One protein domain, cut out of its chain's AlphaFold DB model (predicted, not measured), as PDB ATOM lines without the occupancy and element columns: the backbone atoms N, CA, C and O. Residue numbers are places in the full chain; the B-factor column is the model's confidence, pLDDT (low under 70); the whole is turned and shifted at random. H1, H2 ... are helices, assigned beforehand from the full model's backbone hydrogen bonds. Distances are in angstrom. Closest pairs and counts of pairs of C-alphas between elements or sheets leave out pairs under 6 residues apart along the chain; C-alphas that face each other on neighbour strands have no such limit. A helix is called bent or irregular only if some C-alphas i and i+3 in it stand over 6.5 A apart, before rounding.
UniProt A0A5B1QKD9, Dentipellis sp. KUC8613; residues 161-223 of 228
ATOM      1  N   ILE A 161     201.104 240.476 189.221       91.56
ATOM      2  CA  ILE A 161     202.444 241.076 189.334       91.56
ATOM      3  C   ILE A 161     202.712 241.535 190.773       91.56
ATOM      4  O   ILE A 161     203.791 241.270 191.309       91.56
ATOM      5  N   ARG A 162     201.753 242.212 191.422       93.00
ATOM      6  CA  ARG A 162     201.877 242.645 192.827       93.00
ATOM      7  C   ARG A 162     202.057 241.449 193.759       93.00
ATOM      8  O   ARG A 162     202.984 241.455 194.569       93.00
ATOM      9  N   LYS A 163     201.237 240.407 193.595       95.69
ATOM     10  CA  LYS A 163     201.326 239.163 194.366       95.69
ATOM     11  C   LYS A 163     202.664 238.461 194.147       95.69
ATOM     12  O   LYS A 163     203.343 238.150 195.118       95.69
ATOM     13  N   SER A 164     203.090 238.299 192.895       93.81
ATOM     14  CA  SER A 164     204.382 237.692 192.553       93.81
ATOM     15  C   SER A 164     205.558 238.446 193.183       93.81
ATOM     16  O   SER A 164     206.445 237.827 193.767       93.81
ATOM     17  N   LYS A 165     205.542 239.787 193.155       95.88
ATOM     18  CA  LYS A 165     206.561 240.613 193.826       95.88
ATOM     19  C   LYS A 165     206.544 240.440 195.344       95.88
ATOM     20  O   LYS A 165     207.607 240.330 195.953       95.88
ATOM     21  N   ALA A 166     205.363 240.401 195.959       96.31
ATOM     22  CA  ALA A 166     205.227 240.179 197.397       96.31
ATOM     23  C   ALA A 166     205.721 238.780 197.810       96.31
ATOM     24  O   ALA A 166     206.452 238.653 198.795       96.31
ATOM     25  N   ASP A 167     205.386 237.753 197.028       96.75
ATOM     26  CA  ASP A 167     205.852 236.380 197.226       96.75
ATOM     27  C   ASP A 167     207.376 236.286 197.064       96.75
ATOM     28  O   ASP A 167     208.051 235.725 197.930       96.75
ATOM     29  N   ALA A 168     207.947 236.920 196.036       96.62
ATOM     30  CA  ALA A 168     209.395 236.997 195.845       96.62
ATOM     31  C   ALA A 168     210.094 237.698 197.023       96.62
ATOM     32  O   ALA A 168     211.093 237.195 197.541       96.62
ATOM     33  N   ALA A 169     209.543 238.814 197.511       97.06
ATOM     34  CA  ALA A 169     210.071 239.517 198.680       97.06
ATOM     35  C   ALA A 169     209.953 238.686 199.971       97.06
ATOM     36  O   ALA A 169     210.832 238.749 200.835       97.06
ATOM     37  N   ARG A 170     208.885 237.892 200.132       97.69
ATOM     38  CA  ARG A 170     208.735 236.952 201.256       97.69
ATOM     39  C   ARG A 170     209.799 235.857 201.199       97.69
ATOM     40  O   ARG A 170     210.481 235.646 202.197       97.69
ATOM     41  N   ILE A 171     209.983 235.223 200.041       97.69
ATOM     42  CA  ILE A 171     211.011 234.190 199.834       97.69
ATOM     43  C   ILE A 171     212.404 234.762 200.110       97.69
ATOM     44  O   ILE A 171     213.192 234.147 200.825       97.69
ATOM     45  N   HIS A 172     212.697 235.962 199.605       97.25
ATOM     46  CA  HIS A 172     213.975 236.624 199.844       97.25
ATOM     47  C   HIS A 172     214.224 236.881 201.338       97.25
ATOM     48  O   HIS A 172     215.284 236.532 201.852       97.25
ATOM     49  N   ARG A 173     213.233 237.415 202.066       96.56
ATOM     50  CA  ARG A 173     213.330 237.611 203.524       96.56
ATOM     51  C   ARG A 173     213.531 236.297 204.277       96.56
ATOM     52  O   ARG A 173     214.365 236.243 205.172       96.56
ATOM     53  N   SER A 174     212.828 235.237 203.882       97.19
ATOM     54  CA  SER A 174     213.000 233.907 204.473       97.19
ATOM     55  C   SER A 174     214.424 233.380 204.288       97.19
ATOM     56  O   SER A 174     214.998 232.841 205.229       97.19
ATOM     57  N   ARG A 175     215.012 233.563 203.098       97.69
ATOM     58  CA  ARG A 175     216.403 233.171 202.823       97.69
ATOM     59  C   ARG A 175     217.398 233.960 203.671       97.69
ATOM     60  O   ARG A 175     218.322 233.366 204.212       97.69
ATOM     61  N   LEU A 176     217.194 235.273 203.813       96.38
ATOM     62  CA  LEU A 176     218.045 236.111 204.662       96.38
ATOM     63  C   LEU A 176     217.987 235.677 206.130       96.38
ATOM     64  O   LEU A 176     219.032 235.523 206.752       96.38
ATOM     65  N   ASN A 177     216.789 235.427 206.663       95.50
ATOM     66  CA  ASN A 177     216.636 234.949 208.036       95.50
ATOM     67  C   ASN A 177     217.318 233.585 208.230       95.50
ATOM     68  O   ASN A 177     218.118 233.439 209.147       95.50
ATOM     69  N   GLY A 178     217.108 232.638 207.307       97.38
ATOM     70  CA  GLY A 178     217.775 231.332 207.355       97.38
ATOM     71  C   GLY A 178     219.307 231.424 207.313       97.38
ATOM     72  O   GLY A 178     219.995 230.689 208.023       97.38
ATOM     73  N   ALA A 179     219.864 232.363 206.540       96.81
ATOM     74  CA  ALA A 179     221.306 232.613 206.520       96.81
ATOM     75  C   ALA A 179     221.819 233.179 207.857       96.81
ATOM     76  O   ALA A 179     222.871 232.764 208.341       96.81
ATOM     77  N   VAL A 180     221.069 234.089 208.484       96.69
ATOM     78  CA  VAL A 180     221.404 234.632 209.812       96.69
ATOM     79  C   VAL A 180     221.364 233.537 210.876       96.69
ATOM     80  O   VAL A 180     222.249 233.490 211.729       96.69
ATOM     81  N   ASP A 181     220.396 232.629 210.812       95.88
ATOM     82  CA  ASP A 181     220.315 231.506 211.747       95.88
ATOM     83  C   ASP A 181     221.449 230.493 211.530       95.88
ATOM     84  O   ASP A 181     222.026 229.996 212.496       95.88
ATOM     85  N   SER A 182     221.870 230.281 210.279       97.19
ATOM     86  CA  SER A 182     223.058 229.472 209.964       97.19
ATOM     87  C   SER A 182     224.340 230.084 210.544       97.19
ATOM     88  O   SER A 182     225.188 229.365 211.067       97.19
ATOM     89  N   ILE A 183     224.468 231.416 210.520       96.25
ATOM     90  CA  ILE A 183     225.570 232.126 211.186       96.25
ATOM     91  C   ILE A 183     225.517 231.896 212.701       96.25
ATOM     92  O   ILE A 183     226.547 231.633 213.318       96.25
ATOM     93  N   ARG A 184     224.330 231.950 213.316       95.06
ATOM     94  CA  ARG A 184     224.191 231.710 214.761       95.06
ATOM     95  C   ARG A 184     224.611 230.305 215.159       95.06
ATOM     96  O   ARG A 184     225.257 230.156 216.188       95.06
ATOM     97  N   ALA A 185     224.282 229.306 214.345       95.44
ATOM     98  CA  ALA A 185     224.602 227.911 214.631       95.44
ATOM     99  C   ALA A 185     226.115 227.645 214.743       95.44
ATOM    100  O   ALA A 185     226.522 226.758 215.489       95.44
ATOM    101  N   VAL A 186     226.950 228.411 214.032       96.25
ATOM    102  CA  VAL A 186     228.417 228.238 214.031       96.25
ATOM    103  C   VAL A 186     229.152 229.176 214.990       96.25
ATOM    104  O   VAL A 186     230.366 229.060 215.166       96.25
ATOM    105  N   MET A 187     228.449 230.137 215.590       95.50
ATOM    106  CA  MET A 187     229.041 231.090 216.522       95.50
ATOM    107  C   MET A 187     229.058 230.529 217.947       95.50
ATOM    108  O   MET A 187     228.072 229.940 218.389       95.50
ATOM    109  N   PRO A 188     230.130 230.760 218.722       94.69
ATOM    110  CA  PRO A 188     230.184 230.287 220.093       94.69
ATOM    111  C   PRO A 188     229.233 231.099 221.000       94.69
ATOM    112  O   PRO A 188     228.989 232.290 220.746       94.69
ATOM    113  N   PRO A 189     228.746 230.512 222.114       93.25
ATOM    114  CA  PRO A 189     227.758 231.137 223.001       93.25
ATOM    115  C   PRO A 189     228.142 232.534 223.512       93.25
ATOM    116  O   PRO A 189     227.281 233.403 223.649       93.25
ATOM    117  N   LYS A 190     229.444 232.785 223.720       93.25
ATOM    118  CA  LYS A 190     229.993 234.094 224.124       93.25
ATOM    119  C   LYS A 190     229.513 235.233 223.215       93.25
ATOM    120  O   LYS A 190     229.143 236.293 223.713       93.25
ATOM    121  N   HIS A 191     229.483 235.012 221.902       91.75
ATOM    122  CA  HIS A 191     229.048 236.010 220.923       91.75
ATOM    123  C   HIS A 191     227.522 236.034 220.740       91.75
ATOM    124  O   HIS A 191     226.938 237.092 220.496       91.75
ATOM    125  N   LEU A 192     226.857 234.887 220.903       90.12
ATOM    126  CA  LEU A 192     225.398 234.774 220.788       90.12
ATOM    127  C   LEU A 192     224.657 235.525 221.902       90.12
ATOM    128  O   LEU A 192     223.672 236.216 221.626       90.12
ATOM    129  N   ASN A 193     225.167 235.459 223.135       84.81
ATOM    130  CA  ASN A 193     224.581 236.141 224.294       84.81
ATOM    131  C   ASN A 193     224.527 237.665 224.108       84.81
ATOM    132  O   ASN A 193     223.569 238.320 224.520       84.81
ATOM    133  N   VAL A 194     225.529 238.229 223.428       82.56
ATOM    134  CA  VAL A 194     225.580 239.660 223.099       82.56
ATOM    135  C   VAL A 194     224.591 240.002 221.984       82.56
ATOM    136  O   VAL A 194     223.937 241.044 222.029       82.56
ATOM    137  N   ALA A 195     224.435 239.111 221.003       80.81
ATOM    138  CA  ALA A 195     223.569 239.344 219.854       80.81
ATOM    139  C   ALA A 195     222.059 239.303 220.178       80.81
ATOM    140  O   ALA A 195     221.257 239.860 219.421       80.81
ATOM    141  N   LYS A 196     221.653 238.652 221.282       84.88
ATOM    142  CA  LYS A 196     220.252 238.547 221.753       84.88
ATOM    143  C   LYS A 196     219.248 238.157 220.655       84.88
ATOM    144  O   LYS A 196     218.139 238.684 220.604       84.88
ATOM    145  N   GLY A 197     219.653 237.306 219.711       82.94
ATOM    146  CA  GLY A 197     218.776 236.848 218.627       82.94
ATOM    147  C   GLY A 197     218.321 237.936 217.638       82.94
ATOM    148  O   GLY A 197     217.393 237.703 216.861       82.94
ATOM    149  N   ARG A 198     218.971 239.106 217.584       91.25
ATOM    150  CA  ARG A 198     218.674 240.163 216.595       91.25
ATOM    151  C   ARG A 198     219.646 240.112 215.419       91.25
ATOM    152  O   ARG A 198     220.827 239.860 215.613       91.25
ATOM    153  N   MET A 199     219.167 240.399 214.207       92.31
ATOM    154  CA  MET A 199     219.969 240.267 212.981       92.31
ATOM    155  C   MET A 199     221.238 241.133 212.987       92.31
ATOM    156  O   MET A 199     222.328 240.603 212.809       92.31
ATOM    157  N   ILE A 200     221.113 242.445 213.218       94.12
ATOM    158  CA  ILE A 200     222.262 243.369 213.164       94.12
ATOM    159  C   ILE A 200     223.331 242.993 214.210       94.12
ATOM    160  O   ILE A 200     224.470 242.756 213.811       94.12
ATOM    161  N   PRO A 201     222.988 242.809 215.501       94.88
ATOM    162  CA  PRO A 201     223.963 242.361 216.493       94.88
ATOM    163  C   PRO A 201     224.581 240.993 216.184       94.88
ATOM    164  O   PRO A 201     225.760 240.788 216.455       94.88
ATOM    165  N   THR A 202     223.825 240.051 215.596       95.69
ATOM    166  CA  THR A 202     224.387 238.766 215.139       95.69
ATOM    167  C   THR A 202     225.487 238.993 214.101       95.69
ATOM    168  O   THR A 202     226.561 238.414 214.229       95.69
ATOM    169  N   LEU A 203     225.258 239.854 213.107       96.81
ATOM    170  CA  LEU A 203     226.244 240.142 212.060       96.81
ATOM    171  C   LEU A 203     227.483 240.868 212.606       96.81
ATOM    172  O   LEU A 203     228.608 240.553 212.218       96.81
ATOM    173  N   GLU A 204     227.297 241.809 213.533       96.62
ATOM    174  CA  GLU A 204     228.407 242.503 214.201       96.62
ATOM    175  C   GLU A 204     229.276 241.533 215.003       96.62
ATOM    176  O   GLU A 204     230.503 241.551 214.892       96.62
ATOM    177  N   GLN A 205     228.646 240.642 215.768       97.00
ATOM    178  CA  GLN A 205     229.352 239.637 216.553       97.00
ATOM    179  C   GLN A 205     230.020 238.573 215.671       97.00
ATOM    180  O   GLN A 205     231.138 238.157 215.966       97.00
ATOM    181  N   ALA A 206     229.404 238.195 214.547       97.06
ATOM    182  CA  ALA A 206     230.030 237.321 213.557       97.06
ATOM    183  C   ALA A 206     231.309 237.948 212.981       97.06
ATOM    184  O   ALA A 206     232.328 237.272 212.848       97.06
ATOM    185  N   ARG A 207     231.297 239.258 212.698       97.69
ATOM    186  CA  ARG A 207     232.491 239.987 212.244       97.69
ATOM    187  C   ARG A 207     233.610 239.946 213.284       97.69
ATOM    188  O   ARG A 207     234.759 239.726 212.907       97.69
ATOM    189  N   VAL A 208     233.293 240.165 214.560       97.06
ATOM    190  CA  VAL A 208     234.280 240.069 215.650       97.06
ATOM    191  C   VAL A 208     234.867 238.660 215.707       97.06
ATOM    192  O   VAL A 208     236.085 238.512 215.674       97.06
ATOM    193  N   TYR A 209     234.012 237.639 215.684       97.62
ATOM    194  CA  TYR A 209     234.434 236.243 215.743       97.62
ATOM    195  C   TYR A 209     235.357 235.847 214.577       97.62
ATOM    196  O   TYR A 209     236.385 235.207 214.784       97.62
ATOM    197  N   ILE A 210     235.066 236.299 213.352       98.00
ATOM    198  CA  ILE A 210     235.948 236.075 212.192       98.00
ATOM    199  C   ILE A 210     237.343 236.672 212.430       98.00
ATOM    200  O   ILE A 210     238.345 236.050 212.081       98.00
ATOM    201  N   VAL A 211     237.427 237.868 213.019       98.12
ATOM    202  CA  VAL A 211     238.716 238.505 213.328       98.12
ATOM    203  C   VAL A 211     239.473 237.719 214.402       98.12
ATOM    204  O   VAL A 211     240.681 237.528 214.253       98.12
ATOM    205  N   GLU A 212     238.790 237.229 215.439       97.19
ATOM    206  CA  GLU A 212     239.388 236.363 216.468       97.19
ATOM    207  C   GLU A 212     239.984 235.093 215.835       97.19
ATOM    208  O   GLU A 212     241.181 234.831 215.986       97.19
ATOM    209  N   LEU A 213     239.209 234.391 214.998       97.94
ATOM    210  CA  LEU A 213     239.672 233.201 214.271       97.94
ATOM    211  C   LEU A 213     240.875 233.491 213.362       97.94
ATOM    212  O   LEU A 213     241.813 232.696 213.274       97.94
ATOM    213  N   GLN A 214     240.890 234.640 212.682       97.94
ATOM    214  CA  GLN A 214     242.026 235.042 211.849       97.94
ATOM    215  C   GLN A 214     243.292 235.288 212.679       97.94
ATOM    216  O   GLN A 214     244.390 234.937 212.237       97.94
ATOM    217  N   GLN A 215     243.166 235.887 213.865       97.19
ATOM    218  CA  GLN A 215     244.297 236.106 214.767       97.19
ATOM    219  C   GLN A 215     244.835 234.785 215.320       97.19
ATOM    220  O   GLN A 215     246.050 234.583 215.326       97.19
ATOM    221  N   GLU A 216     243.958 233.870 215.724       96.19
ATOM    222  CA  GLU A 216     244.344 232.525 216.157       96.19
ATOM    223  C   GLU A 216     245.056 231.761 215.042       96.19
ATOM    224  O   GLU A 216     246.140 231.219 215.255       96.19
ATOM    225  N   ASN A 217     244.532 231.813 213.815       96.38
ATOM    226  CA  ASN A 217     245.168 231.175 212.666       96.38
ATOM    227  C   ASN A 217     246.577 231.734 212.397       96.38
ATOM    228  O   ASN A 217     247.495 230.974 212.084       96.38
ATOM    229  N   ARG A 218     246.774 233.051 212.553       95.50
ATOM    230  CA  ARG A 218     248.102 233.680 212.446       95.50
ATOM    231  C   ARG A 218     249.048 233.206 213.549       95.50
ATOM    232  O   ARG A 218     250.194 232.894 213.243       95.50
ATOM    233  N   LYS A 219     248.578 233.107 214.797       94.50
ATOM    234  CA  LYS A 219     249.374 232.597 215.930       94.50
ATOM    235  C   LYS A 219     249.788 231.141 215.719       94.50
ATOM    236  O   LYS A 219     250.957 230.815 215.889       94.50
ATOM    237  N   LEU A 220     248.863 230.290 215.275       93.88
ATOM    238  CA  LEU A 220     249.138 228.883 214.969       93.88
ATOM    239  C   LEU A 220     250.161 228.736 213.834       93.88
ATOM    240  O   LEU A 220     251.070 227.914 213.922       93.88
ATOM    241  N   LYS A 221     250.058 229.567 212.790       93.25
ATOM    242  CA  LYS A 221     251.046 229.604 211.702       93.25
ATOM    243  C   LYS A 221     252.421 230.058 212.187       93.25
ATOM    244  O   LYS A 221     253.405 229.418 211.837       93.25
ATOM    245  N   ALA A 222     252.489 231.105 213.008       88.62
ATOM    246  CA  ALA A 222     253.745 231.591 213.577       88.62
ATOM    247  C   ALA A 222     254.400 230.554 214.504       88.62
ATOM    248  O   ALA A 222     255.602 230.347 214.429       88.62
ATOM    249  N   SER A 223     253.610 229.839 215.311       83.44
ATOM    250  CA  SER A 223     254.112 228.772 216.187       83.44
ATOM    251  C   SER A 223     254.661 227.564 215.425       83.44
ATOM    252  O   SER A 223     255.486 226.836 215.969       83.44
TER     253      SER A 223
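This is residues 161 to 223 of the 228 residues of a protein of Dentipellis sp. KUC8613 (UniProt A0A5B1QKD9). Two long helices, H1 and H3, overlap where the last part of H1 passes the first part of H3, and from that overlap they reach away to opposite ends of a long rod, their lines at a clear angle of 40 degrees. The short helix H2 packs on H3 at the overlap, and the three make a small compact body from which residues 161 to 175 of H1 and 211 to 223 of H3 stick out as two arms. The printed part has 63 residues with three named helices in the order H1, H2, H3 and no named strand; the class is all helix. The whole is extended, with a radius of gyration of the C-alphas of 16.5 A, and spans 59 by 24 by 15 A.

H1, residues 161 to 186, touches H3, residues 199 to 223, with residues 177 to 184 alone, and H3 touches H1 with residues 199 to 206 alone. Their closest C-alphas are those of Val 180 and Met 199, 6.6 A apart. The two run the same way at a steep tilt of 40 degrees. H2, residues 189 to 195, is close to H1 but not clearly touching, with 1 pair of C-alphas within 8 A, those of Arg 184 and Leu 192 at 6.9 A. H1 and H2 run opposite ways at a tilt of 38 degrees, only just steep. H2 and H3 touch and form a helical hairpin, running opposite ways at a tilt of 36 degrees, only just steep. Their closest C-alphas are those of Ala 195 and Pro 201, 4.5 A apart, and H3 touches H2 with residues 201 to 209 alone. In H3 every O i to N i+4 pair is within hydrogen-bond range; in H1 it is 21 of 22 and in H2 2 of 3.

H1 begins at C-alpha 161, at (202.444, 241.076, 189.334), and runs 38.1 A to C-alpha 186, at (228.417, 228.238, 214.031). H2, from Pro 189 to Ala 195, has 7 residues. H3 runs 36.2 A from C-alpha 199, at (219.969, 240.267, 212.981), to C-alpha 223, at (254.112, 228.772, 216.187). No helix is bent or irregular.

The two C-alphas farthest apart are those of Ile 161 and Ser 223, at 59.5 A. Without the stretches that stand free, the body of 35 residues spans 22 by 15 by 14 A, with a radius of gyration of 8.2 A. The printed part has no cut, and the links H1 to H2 and H2 to H3 are tight. The mean pLDDT of the printed part is 94.5, and no printed residue is under 70; H2 has a mean of 88.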